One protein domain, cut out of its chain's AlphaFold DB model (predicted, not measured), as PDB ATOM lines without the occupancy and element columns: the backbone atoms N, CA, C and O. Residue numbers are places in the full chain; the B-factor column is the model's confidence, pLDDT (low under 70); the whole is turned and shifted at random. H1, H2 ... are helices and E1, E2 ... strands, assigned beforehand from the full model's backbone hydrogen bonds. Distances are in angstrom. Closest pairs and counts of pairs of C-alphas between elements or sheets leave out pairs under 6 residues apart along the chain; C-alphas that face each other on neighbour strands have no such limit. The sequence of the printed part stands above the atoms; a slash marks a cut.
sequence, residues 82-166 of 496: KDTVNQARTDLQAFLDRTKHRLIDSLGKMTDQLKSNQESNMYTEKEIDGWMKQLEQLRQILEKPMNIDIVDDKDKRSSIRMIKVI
ATOM      1  N   LYS A  82     -56.572  20.572 -24.061       94.38
ATOM      2  CA  LYS A  82     -55.145  20.643 -23.710       94.38
ATOM      3  C   LYS A  82     -54.505  19.258 -23.675       94.38
ATOM      4  O   LYS A  82     -53.451  19.075 -24.280       94.38
ATOM      5  N   ASP A  83     -55.161  18.291 -23.041       91.00
ATOM      6  CA  ASP A  83     -54.668  16.917 -22.938       91.00
ATOM      7  C   ASP A  83     -54.539  16.272 -24.322       91.00
ATOM      8  O   ASP A  83     -53.501  15.700 -24.646       91.00
ATOM      9  N   THR A  84     -55.541  16.455 -25.188       87.62
ATOM     10  CA  THR A  84     -55.517  15.931 -26.566       87.62
ATOM     11  C   THR A  84     -54.377  16.543 -27.388       87.62
ATOM     12  O   THR A  84     -53.672  15.835 -28.105       87.62
ATOM     13  N   VAL A  85     -54.153  17.857 -27.271       88.12
ATOM     14  CA  VAL A  85     -53.051  18.544 -27.965       88.12
ATOM     15  C   VAL A  85     -51.692  18.073 -27.444       88.12
ATOM     16  O   VAL A  85     -50.769  17.871 -28.233       88.12
ATOM     17  N   ASN A  86     -51.555  17.893 -26.132       94.56
ATOM     18  CA  ASN A  86     -50.318  17.398 -25.535       94.56
ATOM     19  C   ASN A  86     -50.030  15.957 -25.958       94.56
ATOM     20  O   ASN A  86     -48.893  15.660 -26.313       94.56
ATOM     21  N   GLN A  87     -51.052  15.101 -26.014       90.12
ATOM     22  CA  GLN A  87     -50.908  13.747 -26.539       90.12
ATOM     23  C   GLN A  87     -50.417  13.767 -27.992       90.12
ATOM     24  O   GLN A  87     -49.413  13.134 -28.302       90.12
ATOM     25  N   ALA A  88     -51.038  14.575 -28.859       88.06
ATOM     26  CA  ALA A  88     -50.624  14.692 -30.258       88.06
ATOM     27  C   ALA A  88     -49.170  15.184 -30.416       88.06
ATOM     28  O   ALA A  88     -48.452  14.724 -31.305       88.06
ATOM     29  N   ARG A  89     -48.707  16.097 -29.545       93.88
ATOM     30  CA  ARG A  89     -47.300  16.538 -29.513       93.88
ATOM     31  C   ARG A  89     -46.358  15.409 -29.111       93.88
ATOM     32  O   ARG A  89     -45.333  15.229 -29.764       93.88
ATOM     33  N   THR A  90     -46.700  14.661 -28.064       94.81
ATOM     34  CA  THR A  90     -45.907  13.518 -27.594       94.81
ATOM     35  C   THR A  90     -45.820  12.431 -28.662       94.81
ATOM     36  O   THR A  90     -44.732  11.922 -28.925       94.81
ATOM     37  N   ASP A  91     -46.931  12.129 -29.335       88.25
ATOM     38  CA  ASP A  91     -46.977  11.136 -30.411       88.25
ATOM     39  C   ASP A  91     -46.100  11.554 -31.599       88.25
ATOM     40  O   ASP A  91     -45.306  10.754 -32.101       88.25
ATOM     41  N   LEU A  92     -46.179  12.828 -32.006       89.62
ATOM     42  CA  LEU A  92     -45.334  13.383 -33.064       89.62
ATOM     43  C   LEU A  92     -43.848  13.320 -32.694       89.62
ATOM     44  O   LEU A  92     -43.025  12.911 -33.512       89.62
ATOM     45  N   GLN A  93     -43.498  13.696 -31.463       93.94
ATOM     46  CA  GLN A  93     -42.120  13.646 -30.981       93.94
ATOM     47  C   GLN A  93     -41.589  12.206 -30.984       93.94
ATOM     48  O   GLN A  93     -40.529  11.940 -31.549       93.94
ATOM     49  N   ALA A  94     -42.366  11.256 -30.455       92.19
ATOM     50  CA  ALA A  94     -42.002   9.843 -30.448       92.19
ATOM     51  C   ALA A  94     -41.831   9.274 -31.867       92.19
ATOM     52  O   ALA A  94     -40.969   8.420 -32.091       92.19
ATOM     53  N   PHE A  95     -42.632   9.732 -32.832       89.12
ATOM     54  CA  PHE A  95     -42.477   9.368 -34.241       89.12
ATOM     55  C   PHE A  95     -41.171   9.909 -34.843       89.12
ATOM     56  O   PHE A  95     -40.431   9.165 -35.501       89.12
ATOM     57  N   LEU A  96     -40.864  11.187 -34.602       90.00
ATOM     58  CA  LEU A  96     -39.621  11.812 -35.064       90.00
ATOM     59  C   LEU A  96     -38.398  11.111 -34.466       90.00
ATOM     60  O   LEU A  96     -37.454  10.797 -35.193       90.00
ATOM     61  N   ASP A  97     -38.445  10.793 -33.173       93.31
ATOM     62  CA  ASP A  97     -37.367  10.090 -32.488       93.31
ATOM     63  C   ASP A  97     -37.189   8.671 -33.037       93.31
ATOM     64  O   ASP A  97     -36.064   8.286 -33.362       93.31
ATOM     65  N   ARG A  98     -38.270   7.910 -33.246       92.50
ATOM     66  CA  ARG A  98     -38.201   6.586 -33.895       92.50
ATOM     67  C   ARG A  98     -37.598   6.661 -35.299       92.50
ATOM     68  O   ARG A  98     -36.743   5.846 -35.648       92.50
ATOM     69  N   THR A  99     -38.002   7.654 -36.092       89.56
ATOM     70  CA  THR A  99     -37.477   7.866 -37.450       89.56
ATOM     71  C   THR A  99     -35.989   8.199 -37.420       89.56
ATOM     72  O   THR A  99     -35.207   7.609 -38.166       89.56
ATOM     73  N   LYS A 100     -35.576   9.089 -36.513       92.81
ATOM     74  CA  LYS A 100     -34.171   9.442 -36.298       92.81
ATOM     75  C   LYS A 100     -33.334   8.218 -35.921       92.81
ATOM     76  O   LYS A 100     -32.289   8.009 -36.530       92.81
ATOM     77  N   HIS A 101     -33.793   7.399 -34.972       95.69
ATOM     78  CA  HIS A 101     -33.084   6.177 -34.573       95.69
ATOM     79  C   HIS A 101     -32.951   5.199 -35.743       95.69
ATOM     80  O   HIS A 101     -31.847   4.754 -36.036       95.69
ATOM     81  N   ARG A 102     -34.028   4.958 -36.504       92.50
ATOM     82  CA  ARG A 102     -33.982   4.097 -37.699       92.50
ATOM     83  C   ARG A 102     -32.962   4.590 -38.735       92.50
ATOM     84  O   ARG A 102     -32.267   3.775 -39.340       92.50
ATOM     85  N   LEU A 103     -32.868   5.905 -38.953       93.00
ATOM     86  CA  LEU A 103     -31.881   6.492 -39.865       93.00
ATOM     87  C   LEU A 103     -30.448   6.312 -39.349       93.00
ATOM     88  O   LEU A 103     -29.572   5.937 -40.129       93.00
ATOM     89  N   ILE A 104     -30.219   6.537 -38.052       96.06
ATOM     90  CA  ILE A 104     -28.917   6.313 -37.407       96.06
ATOM     91  C   ILE A 104     -28.504   4.843 -37.541       96.06
ATOM     92  O   ILE A 104     -27.389   4.571 -37.980       96.06
ATOM     93  N   ASP A 105     -29.408   3.903 -37.265       96.06
ATOM     94  CA  ASP A 105     -29.140   2.466 -37.377       96.06
ATOM     95  C   ASP A 105     -28.821   2.054 -38.819       96.06
ATOM     96  O   ASP A 105     -27.902   1.269 -39.064       96.06
ATOM     97  N   SER A 106     -29.556   2.594 -39.798       95.38
ATOM     98  CA  SER A 106     -29.302   2.331 -41.218       95.38
ATOM     99  C   SER A 106     -27.935   2.857 -41.660       95.38
ATOM    100  O   SER A 106     -27.218   2.170 -42.390       95.38
ATOM    101  N   LEU A 107     -27.561   4.059 -41.213       96.88
ATOM    102  CA  LEU A 107     -26.239   4.632 -41.468       96.88
ATOM    103  C   LEU A 107     -25.131   3.827 -40.777       96.88
ATOM    104  O   LEU A 107     -24.075   3.622 -41.376       96.88
ATOM    105  N   GLY A 108     -25.377   3.339 -39.558       96.81
ATOM    106  CA  GLY A 108     -24.466   2.460 -38.822       96.81
ATOM    107  C   GLY A 108     -24.176   1.174 -39.595       96.81
ATOM    108  O   GLY A 108     -23.024   0.907 -39.927       96.81
ATOM    109  N   LYS A 109     -25.224   0.455 -40.017       96.19
ATOM    110  CA  LYS A 109     -25.093  -0.772 -40.829       96.19
ATOM    111  C   LYS A 109     -24.308  -0.547 -42.119       96.19
ATOM    112  O   LYS A 109     -23.448  -1.350 -42.468       96.19
ATOM    113  N   MET A 110     -24.588   0.546 -42.827       96.62
ATOM    114  CA  MET A 110     -23.863   0.897 -44.051       96.62
ATOM    115  C   MET A 110     -22.392   1.232 -43.759       96.62
ATOM    116  O   MET A 110     -21.509   0.841 -44.518       96.62
ATOM    117  N   THR A 111     -22.112   1.910 -42.644       97.50
ATOM    118  CA  THR A 111     -20.741   2.204 -42.197       97.50
ATOM    119  C   THR A 111     -19.968   0.921 -41.893       97.50
ATOM    120  O   THR A 111     -18.807   0.804 -42.284       97.50
ATOM    121  N   ASP A 112     -20.604  -0.056 -41.250       97.00
ATOM    122  CA  ASP A 112     -19.982  -1.347 -40.941       97.00
ATOM    123  C   ASP A 112     -19.717  -2.168 -42.211       97.00
ATOM    124  O   ASP A 112     -18.632  -2.731 -42.372       97.00
ATOM    125  N   GLN A 113     -20.658  -2.168 -43.164       95.38
ATOM    126  CA  GLN A 113     -20.459  -2.776 -44.485       95.38
ATOM    127  C   GLN A 113     -19.296  -2.129 -45.244       95.38
ATOM    128  O   GLN A 113     -18.470  -2.838 -45.819       95.38
ATOM    129  N   LEU A 114     -19.207  -0.796 -45.238       96.56
ATOM    130  CA  LEU A 114     -18.112  -0.063 -45.875       96.56
ATOM    131  C   LEU A 114     -16.759  -0.425 -45.253       96.56
ATOM    132  O   LEU A 114     -15.821  -0.732 -45.987       96.56
ATOM    133  N   LYS A 115     -16.664  -0.450 -43.918       97.25
ATOM    134  CA  LYS A 115     -15.436  -0.832 -43.201       97.25
ATOM    135  C   LYS A 115     -15.008  -2.263 -43.517       97.25
ATOM    136  O   LYS A 115     -13.858  -2.480 -43.879       97.25
ATOM    137  N   SER A 116     -15.934  -3.221 -43.462       96.62
ATOM    138  CA  SER A 116     -15.632  -4.630 -43.746       96.62
ATOM    139  C   SER A 116     -15.150  -4.848 -45.191       96.62
ATOM    140  O   SER A 116     -14.201  -5.600 -45.434       96.62
ATOM    141  N   ASN A 117     -15.739  -4.143 -46.164       95.88
ATOM    142  CA  ASN A 117     -15.297  -4.201 -47.562       95.88
ATOM    143  C   ASN A 117     -13.966  -3.476 -47.802       95.88
ATOM    144  O   ASN A 117     -13.169  -3.901 -48.640       95.88
ATOM    145  N   GLN A 118     -13.702  -2.404 -47.056       96.06
ATOM    146  CA  GLN A 118     -12.423  -1.701 -47.097       96.06
ATOM    147  C   GLN A 118     -11.289  -2.560 -46.520       96.06
ATOM    148  O   GLN A 118     -10.219  -2.631 -47.116       96.06
ATOM    149  N   GLU A 119     -11.520  -3.240 -45.396       97.44
ATOM    150  CA  GLU A 119     -10.537  -4.134 -44.768       97.44
ATOM    151  C   GLU A 119     -10.219  -5.355 -45.641       97.44
ATOM    152  O   GLU A 119      -9.072  -5.795 -45.704       97.44
ATOM    153  N   SER A 120     -11.220  -5.881 -46.351       97.12
ATOM    154  CA  SER A 120     -11.042  -7.006 -47.276       97.12
ATOM    155  C   SER A 120     -10.527  -6.596 -48.663       97.12
ATOM    156  O   SER A 120     -10.071  -7.462 -49.407       97.12
ATOM    157  N   ASN A 121     -10.562  -5.304 -49.023       95.81
ATOM    158  CA  ASN A 121     -10.289  -4.797 -50.378       95.81
ATOM    159  C   ASN A 121     -11.121  -5.492 -51.483       95.81
ATOM    160  O   ASN A 121     -10.698  -5.545 -52.639       95.81
ATOM    161  N   MET A 122     -12.301  -6.027 -51.151       93.44
ATOM    162  CA  MET A 122     -13.151  -6.799 -52.071       93.44
ATOM    163  C   MET A 122     -14.394  -6.028 -52.523       93.44
ATOM    164  O   MET A 122     -15.476  -6.596 -52.595       93.44
ATOM    165  N   TYR A 123     -14.259  -4.742 -52.841       95.25
ATOM    166  CA  TYR A 123     -15.385  -3.966 -53.352       95.25
ATOM    167  C   TYR A 123     -15.491  -4.051 -54.879       95.25
ATOM    168  O   TYR A 123     -14.503  -3.996 -55.614       95.25
ATOM    169  N   THR A 124     -16.721  -4.138 -55.365       95.62
ATOM    170  CA  THR A 124     -17.078  -4.071 -56.784       95.62
ATOM    171  C   THR A 124     -17.746  -2.733 -57.100       95.62
ATOM    172  O   THR A 124     -18.396  -2.129 -56.246       95.62
ATOM    173  N   GLU A 125     -17.645  -2.261 -58.346       95.38
ATOM    174  CA  GLU A 125     -18.316  -1.020 -58.789       95.38
ATOM    175  C   GLU A 125     -19.823  -1.041 -58.487       95.38
ATOM    176  O   GLU A 125     -20.414  -0.032 -58.108       95.38
ATOM    177  N   LYS A 126     -20.437  -2.227 -58.570       94.88
ATOM    178  CA  LYS A 126     -21.853  -2.438 -58.272       94.88
ATOM    179  C   LYS A 126     -22.202  -2.174 -56.803       94.88
ATOM    180  O   LYS A 126     -23.299  -1.689 -56.528       94.88
ATOM    181  N   GLU A 127     -21.313  -2.503 -55.870       93.94
ATOM    182  CA  GLU A 127     -21.516  -2.239 -54.439       93.94
ATOM    183  C   GLU A 127     -21.379  -0.751 -54.134       93.94
ATOM    184  O   GLU A 127     -22.218  -0.203 -53.422       93.94
ATOM    185  N   ILE A 128     -20.402  -0.079 -54.757       96.31
ATOM    186  CA  ILE A 128     -20.238   1.377 -54.656       96.31
ATOM    187  C   ILE A 128     -21.497   2.091 -55.159       96.31
ATOM    188  O   ILE A 128     -22.060   2.926 -54.448       96.31
ATOM    189  N   ASP A 129     -21.990   1.719 -56.342       96.19
ATOM    190  CA  ASP A 129     -23.252   2.237 -56.880       96.19
ATOM    191  C   ASP A 129     -24.445   1.936 -55.959       96.19
ATOM    192  O   ASP A 129     -25.365   2.749 -55.836       96.19
ATOM    193  N   GLY A 130     -24.441   0.774 -55.300       95.19
ATOM    194  CA  GLY A 130     -25.435   0.392 -54.300       95.19
ATOM    195  C   GLY A 130     -25.441   1.331 -53.094       95.19
ATOM    196  O   GLY A 130     -26.493   1.872 -52.748       95.19
ATOM    197  N   TRP A 131     -24.274   1.583 -52.497       96.62
ATOM    198  CA  TRP A 131     -24.139   2.497 -51.359       96.62
ATOM    199  C   TRP A 131     -24.469   3.942 -51.730       96.62
ATOM    200  O   TRP A 131     -25.139   4.628 -50.959       96.62
ATOM    201  N   MET A 132     -24.081   4.406 -52.925       97.31
ATOM    202  CA  MET A 132     -24.465   5.741 -53.403       97.31
ATOM    203  C   MET A 132     -25.988   5.890 -53.510       97.31
ATOM    204  O   MET A 132     -26.539   6.903 -53.077       97.31
ATOM    205  N   LYS A 133     -26.685   4.871 -54.026       96.38
ATOM    206  CA  LYS A 133     -28.156   4.868 -54.092       96.38
ATOM    207  C   LYS A 133     -28.796   4.857 -52.703       96.38
ATOM    208  O   LYS A 133     -29.759   5.587 -52.488       96.38
ATOM    209  N   GLN A 134     -28.261   4.080 -51.762       94.81
ATOM    210  CA  GLN A 134     -28.749   4.056 -50.376       94.81
ATOM    211  C   GLN A 134     -28.549   5.405 -49.671       94.81
ATOM    212  O   GLN A 134     -29.456   5.889 -48.997       94.81
ATOM    213  N   LEU A 135     -27.396   6.048 -49.864       96.06
ATOM    214  CA  LEU A 135     -27.128   7.394 -49.350       96.06
ATOM    215  C   LEU A 135     -28.118   8.427 -49.891       96.06
ATOM    216  O   LEU A 135     -28.614   9.260 -49.131       96.06
ATOM    217  N   GLU A 136     -28.425   8.362 -51.186       95.56
ATOM    218  CA  GLU A 136     -29.402   9.247 -51.819       95.56
ATOM    219  C   GLU A 136     -30.819   9.012 -51.268       95.56
ATOM    220  O   GLU A 136     -31.528   9.966 -50.951       95.56
ATOM    221  N   GLN A 137     -31.214   7.757 -51.044       92.62
ATOM    222  CA  GLN A 137     -32.492   7.432 -50.396       92.62
ATOM    223  C   GLN A 137     -32.570   7.981 -48.964       92.62
ATOM    224  O   GLN A 137     -33.576   8.586 -48.589       92.62
ATOM    225  N   LEU A 138     -31.508   7.823 -48.167       92.69
ATOM    226  CA  LEU A 138     -31.451   8.367 -46.806       92.69
ATOM    227  C   LEU A 138     -31.521   9.901 -46.803       92.69
ATOM    228  O   LEU A 138     -32.207  10.474 -45.954       92.69
ATOM    229  N   ARG A 139     -30.882  10.573 -47.773       93.56
ATOM    230  CA  ARG A 139     -31.034  12.025 -47.971       93.56
ATOM    231  C   ARG A 139     -32.468  12.411 -48.292       93.56
ATOM    232  O   ARG A 139     -32.978  13.350 -47.689       93.56
ATOM    233  N   GLN A 140     -33.134  11.682 -49.181       92.19
ATOM    234  CA  GLN A 140     -34.520  11.977 -49.543       92.19
ATOM    235  C   GLN A 140     -35.473  11.842 -48.350       92.19
ATOM    236  O   GLN A 140     -36.369  12.670 -48.203       92.19
ATOM    237  N   ILE A 141     -35.249  10.864 -47.464       89.19
ATOM    238  CA  ILE A 141     -36.028  10.708 -46.222       89.19
ATOM    239  C   ILE A 141     -35.772  11.871 -45.248       89.19
ATOM    240  O   ILE A 141     -36.693  12.299 -44.554       89.19
ATOM    241  N   LEU A 142     -34.543  12.396 -45.192       89.00
ATOM    242  CA  LEU A 142     -34.192  13.547 -44.350       89.00
ATOM    243  C   LEU A 142     -34.754  14.872 -44.884       89.00
ATOM    244  O   LEU A 142     -35.250  15.680 -44.103       89.00
ATOM    245  N   GLU A 143     -34.667  15.109 -46.194       90.19
ATOM    246  CA  GLU A 143     -35.136  16.352 -46.826       90.19
ATOM    247  C   GLU A 143     -36.662  16.424 -46.914       90.19
ATOM    248  O   GLU A 143     -37.251  17.501 -46.800       90.19
ATOM    249  N   LYS A 144     -37.308  15.274 -47.111       85.38
ATOM    250  CA  LYS A 144     -38.761  15.129 -47.080       85.38
ATOM    251  C   LYS A 144     -39.107  14.153 -45.965       85.38
ATOM    252  O   LYS A 144     -39.374  12.984 -46.266       85.38
ATOM    253  N   PRO A 145     -39.093  14.612 -44.694       69.00
ATOM    254  CA  PRO A 145     -39.563  13.785 -43.595       69.00
ATOM    255  C   PRO A 145     -40.941  13.253 -43.982       69.00
ATOM    256  O   PRO A 145     -41.775  14.008 -44.489       69.00
ATOM    257  N   MET A 146     -41.093  11.930 -43.861       65.62
ATOM    258  CA  MET A 146     -42.217  11.142 -44.374       65.62
ATOM    259  C   MET A 146     -43.560  11.847 -44.175       65.62
ATOM    260  O   MET A 146     -43.727  12.573 -43.205       65.62
ATOM    261  N   ASN A 147     -44.498  11.614 -45.098       71.12
ATOM    262  CA  ASN A 147     -45.813  12.253 -45.207       71.12
ATOM    263  C   ASN A 147     -46.654  12.160 -43.909       71.12
ATOM    264  O   ASN A 147     -47.602  11.378 -43.833       71.12
ATOM    265  N   ILE A 148     -46.316  12.943 -42.886       81.38
ATOM    266  CA  ILE A 148     -47.139  13.120 -41.698       81.38
ATOM    267  C   ILE A 148     -48.259  14.059 -42.114       81.38
ATOM    268  O   ILE A 148     -48.046  15.258 -42.301       81.38
ATOM    269  N   ASP A 149     -49.455  13.504 -42.255       83.50
ATOM    270  CA  ASP A 149     -50.647  14.319 -42.388       83.50
ATOM    271  C   ASP A 149     -51.251  14.502 -41.002       83.50
ATOM    272  O   ASP A 149     -51.622  13.549 -40.311       83.50
ATOM    273  N   ILE A 150     -51.369  15.765 -40.615       82.69
ATOM    274  CA  ILE A 150     -52.199  16.168 -39.493       82.69
ATOM    275  C   ILE A 150     -53.633  16.157 -40.018       82.69
ATOM    276  O   ILE A 150     -54.033  17.045 -40.775       82.69
ATOM    277  N   VAL A 151     -54.381  15.108 -39.683       85.75
ATOM    278  CA  VAL A 151     -55.765  14.952 -40.135       85.75
ATOM    279  C   VAL A 151     -56.696  15.363 -39.004       85.75
ATOM    280  O   VAL A 151     -56.632  14.820 -37.900       85.75
ATOM    281  N   ASP A 152     -57.583  16.310 -39.302       80.81
ATOM    282  CA  ASP A 152     -58.731  16.606 -38.450       80.81
ATOM    283  C   ASP A 152     -59.672  15.404 -38.452       80.81
ATOM    284  O   ASP A 152     -60.123  14.958 -39.517       80.81
ATOM    285  N   ASP A 153     -60.013  14.912 -37.265       79.00
ATOM    286  CA  ASP A 153     -61.029  13.885 -37.117       79.00
ATOM    287  C   ASP A 153     -62.367  14.425 -37.639       79.00
ATOM    288  O   ASP A 153     -62.929  15.391 -37.113       79.00
ATOM    289  N   LYS A 154     -62.853  13.846 -38.741       78.69
ATOM    290  CA  LYS A 154     -64.040  14.334 -39.460       78.69
ATOM    291  C   LYS A 154     -65.347  13.866 -38.828       78.69
ATOM    292  O   LYS A 154     -66.405  14.016 -39.447       78.69
ATOM    293  N   ASP A 155     -65.291  13.308 -37.625       82.12
ATOM    294  CA  ASP A 155     -66.462  12.888 -36.878       82.12
ATOM    295  C   ASP A 155     -67.366  14.086 -36.586       82.12
ATOM    296  O   ASP A 155     -67.215  14.815 -35.610       82.12
ATOM    297  N   LYS A 156     -68.379  14.259 -37.445       79.62
ATOM    298  CA  LYS A 156     -69.392  15.327 -37.364       79.62
ATOM    299  C   LYS A 156     -70.169  15.332 -36.044       79.62
ATOM    300  O   LYS A 156     -70.900  16.278 -35.778       79.62
ATOM    301  N   ARG A 157     -70.069  14.250 -35.265       81.56
ATOM    302  CA  ARG A 157     -70.728  14.083 -33.964       81.56
ATOM    303  C   ARG A 157     -69.950  14.730 -32.821       81.56
ATOM    304  O   ARG A 157     -70.541  15.006 -31.784       81.56
ATOM    305  N   SER A 158     -68.656  14.977 -33.002       75.94
ATOM    306  CA  SER A 158     -67.819  15.610 -31.991       75.94
ATOM    307  C   SER A 158     -67.815  17.118 -32.217       75.94
ATOM    308  O   SER A 158     -67.330  17.595 -33.240       75.94
ATOM    309  N   SER A 159     -68.319  17.889 -31.250       75.06
ATOM    310  CA  SER A 159     -68.262  19.360 -31.299       75.06
ATOM    311  C   SER A 159     -66.824  19.897 -31.322       75.06
ATOM    312  O   SER A 159     -66.592  21.034 -31.721       75.06
ATOM    313  N   ILE A 160     -65.854  19.075 -30.911       74.19
ATOM    314  CA  ILE A 160     -64.429  19.396 -30.884       74.19
ATOM    315  C   ILE A 160     -63.727  18.493 -31.899       74.19
ATOM    316  O   ILE A 160     -63.734  17.269 -31.754       74.19
ATOM    317  N   ARG A 161     -63.114  19.101 -32.919       76.19
ATOM    318  CA  ARG A 161     -62.270  18.386 -33.883       76.19
ATOM    319  C   ARG A 161     -60.991  17.953 -33.183       76.19
ATOM    320  O   ARG A 161     -60.279  18.789 -32.631       76.19
ATOM    321  N   MET A 162     -60.717  16.654 -33.186       75.38
ATOM    322  CA  MET A 162     -59.478  16.119 -32.635       75.38
ATOM    323  C   MET A 162     -58.415  16.062 -33.723       75.38
ATOM    324  O   MET A 162     -58.694  15.661 -34.851       75.38
ATOM    325  N   ILE A 163     -57.196  16.457 -33.373       79.44
ATOM    326  CA  ILE A 163     -56.038  16.333 -34.248       79.44
ATOM    327  C   ILE A 163     -55.465  14.932 -34.058       79.44
ATOM    328  O   ILE A 163     -55.099  14.567 -32.941       79.44
ATOM    329  N   LYS A 164     -55.374  14.159 -35.142       82.19
ATOM    330  CA  LYS A 164     -54.698  12.858 -35.141       82.19
ATOM    331  C   LYS A 164     -53.479  12.920 -36.050       82.19
ATOM    332  O   LYS A 164     -53.559  13.375 -37.192       82.19
ATOM    333  N   VAL A 165     -52.351  12.456 -35.525       82.81
ATOM    334  CA  VAL A 165     -51.128  12.253 -36.299       82.81
ATOM    335  C   VAL A 165     -51.254  10.881 -36.949       82.81
ATOM    336  O   VAL A 165     -51.254   9.868 -36.253       82.81
ATOM    337  N   ILE A 166     -51.438  10.846 -38.268       84.12
ATOM    338  CA  ILE A 166     -51.544   9.588 -39.009       84.12
ATOM    339  C   ILE A 166     -50.268   9.412 -39.820       84.12
ATOM    340  O   ILE A 166     -49.912  10.256 -40.645       84.12
TER     341      ILE A 166
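Overview. This is residues 82 to 166 of the 496 residues of the protein "Hypothetical protein" of Rotaria sp. Silwood1 (UniProt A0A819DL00). A long rod: one long helix, H1, runs nearly its full length, and the chain then folds back along it, first as a shorter helix, H2, and then as a small two-stranded hairpin, E1 and E2, whose E2 is beside the early part of H1. The 85 printed residues hold H1, H2, E1, E2 in that order, mostly helix, with E1 and E2 antiparallel. The whole is extended, with a radius of gyration of the C-alphas of 19.9 A and spans of 65 by 19 by 16 A.

Arrangement. E1, residues 148 to 152, and E2, residues 163 to 166, form an antiparallel hairpin, with N 151 and O 164 3.1 A apart, within hydrogen-bond range. The closest C-alphas of E2 and H1, residues 82 to 120, are those of Val 165 and Ala 88, 6.5 A apart; E1 is apart from H1. H2, residues 125 to 143, is close to H1 but not clearly touching, closest at the C-alphas of Leu 138 and Leu 103, 7.2 A, with a shallow tilt of 16 degrees, opposite ways. In H1 and H2 every O i to N i+4 pair is within hydrogen-bond range.

Along the chain. H1 begins at C-alpha 82 (-55.145, 20.643, -23.710) and is 57.1 A long; H2 is 27.0 A, E1 12.5 A and E2 9.4 A, ending at C-alpha 166 (-51.544, 9.588, -39.009).

Size, cuts and confidence. The C-alphas farthest apart, of Asn 121 and Ser 159, are 65.6 A apart. The printed part has no cut and no long link. Residues 145 to 146 have pLDDT under 70.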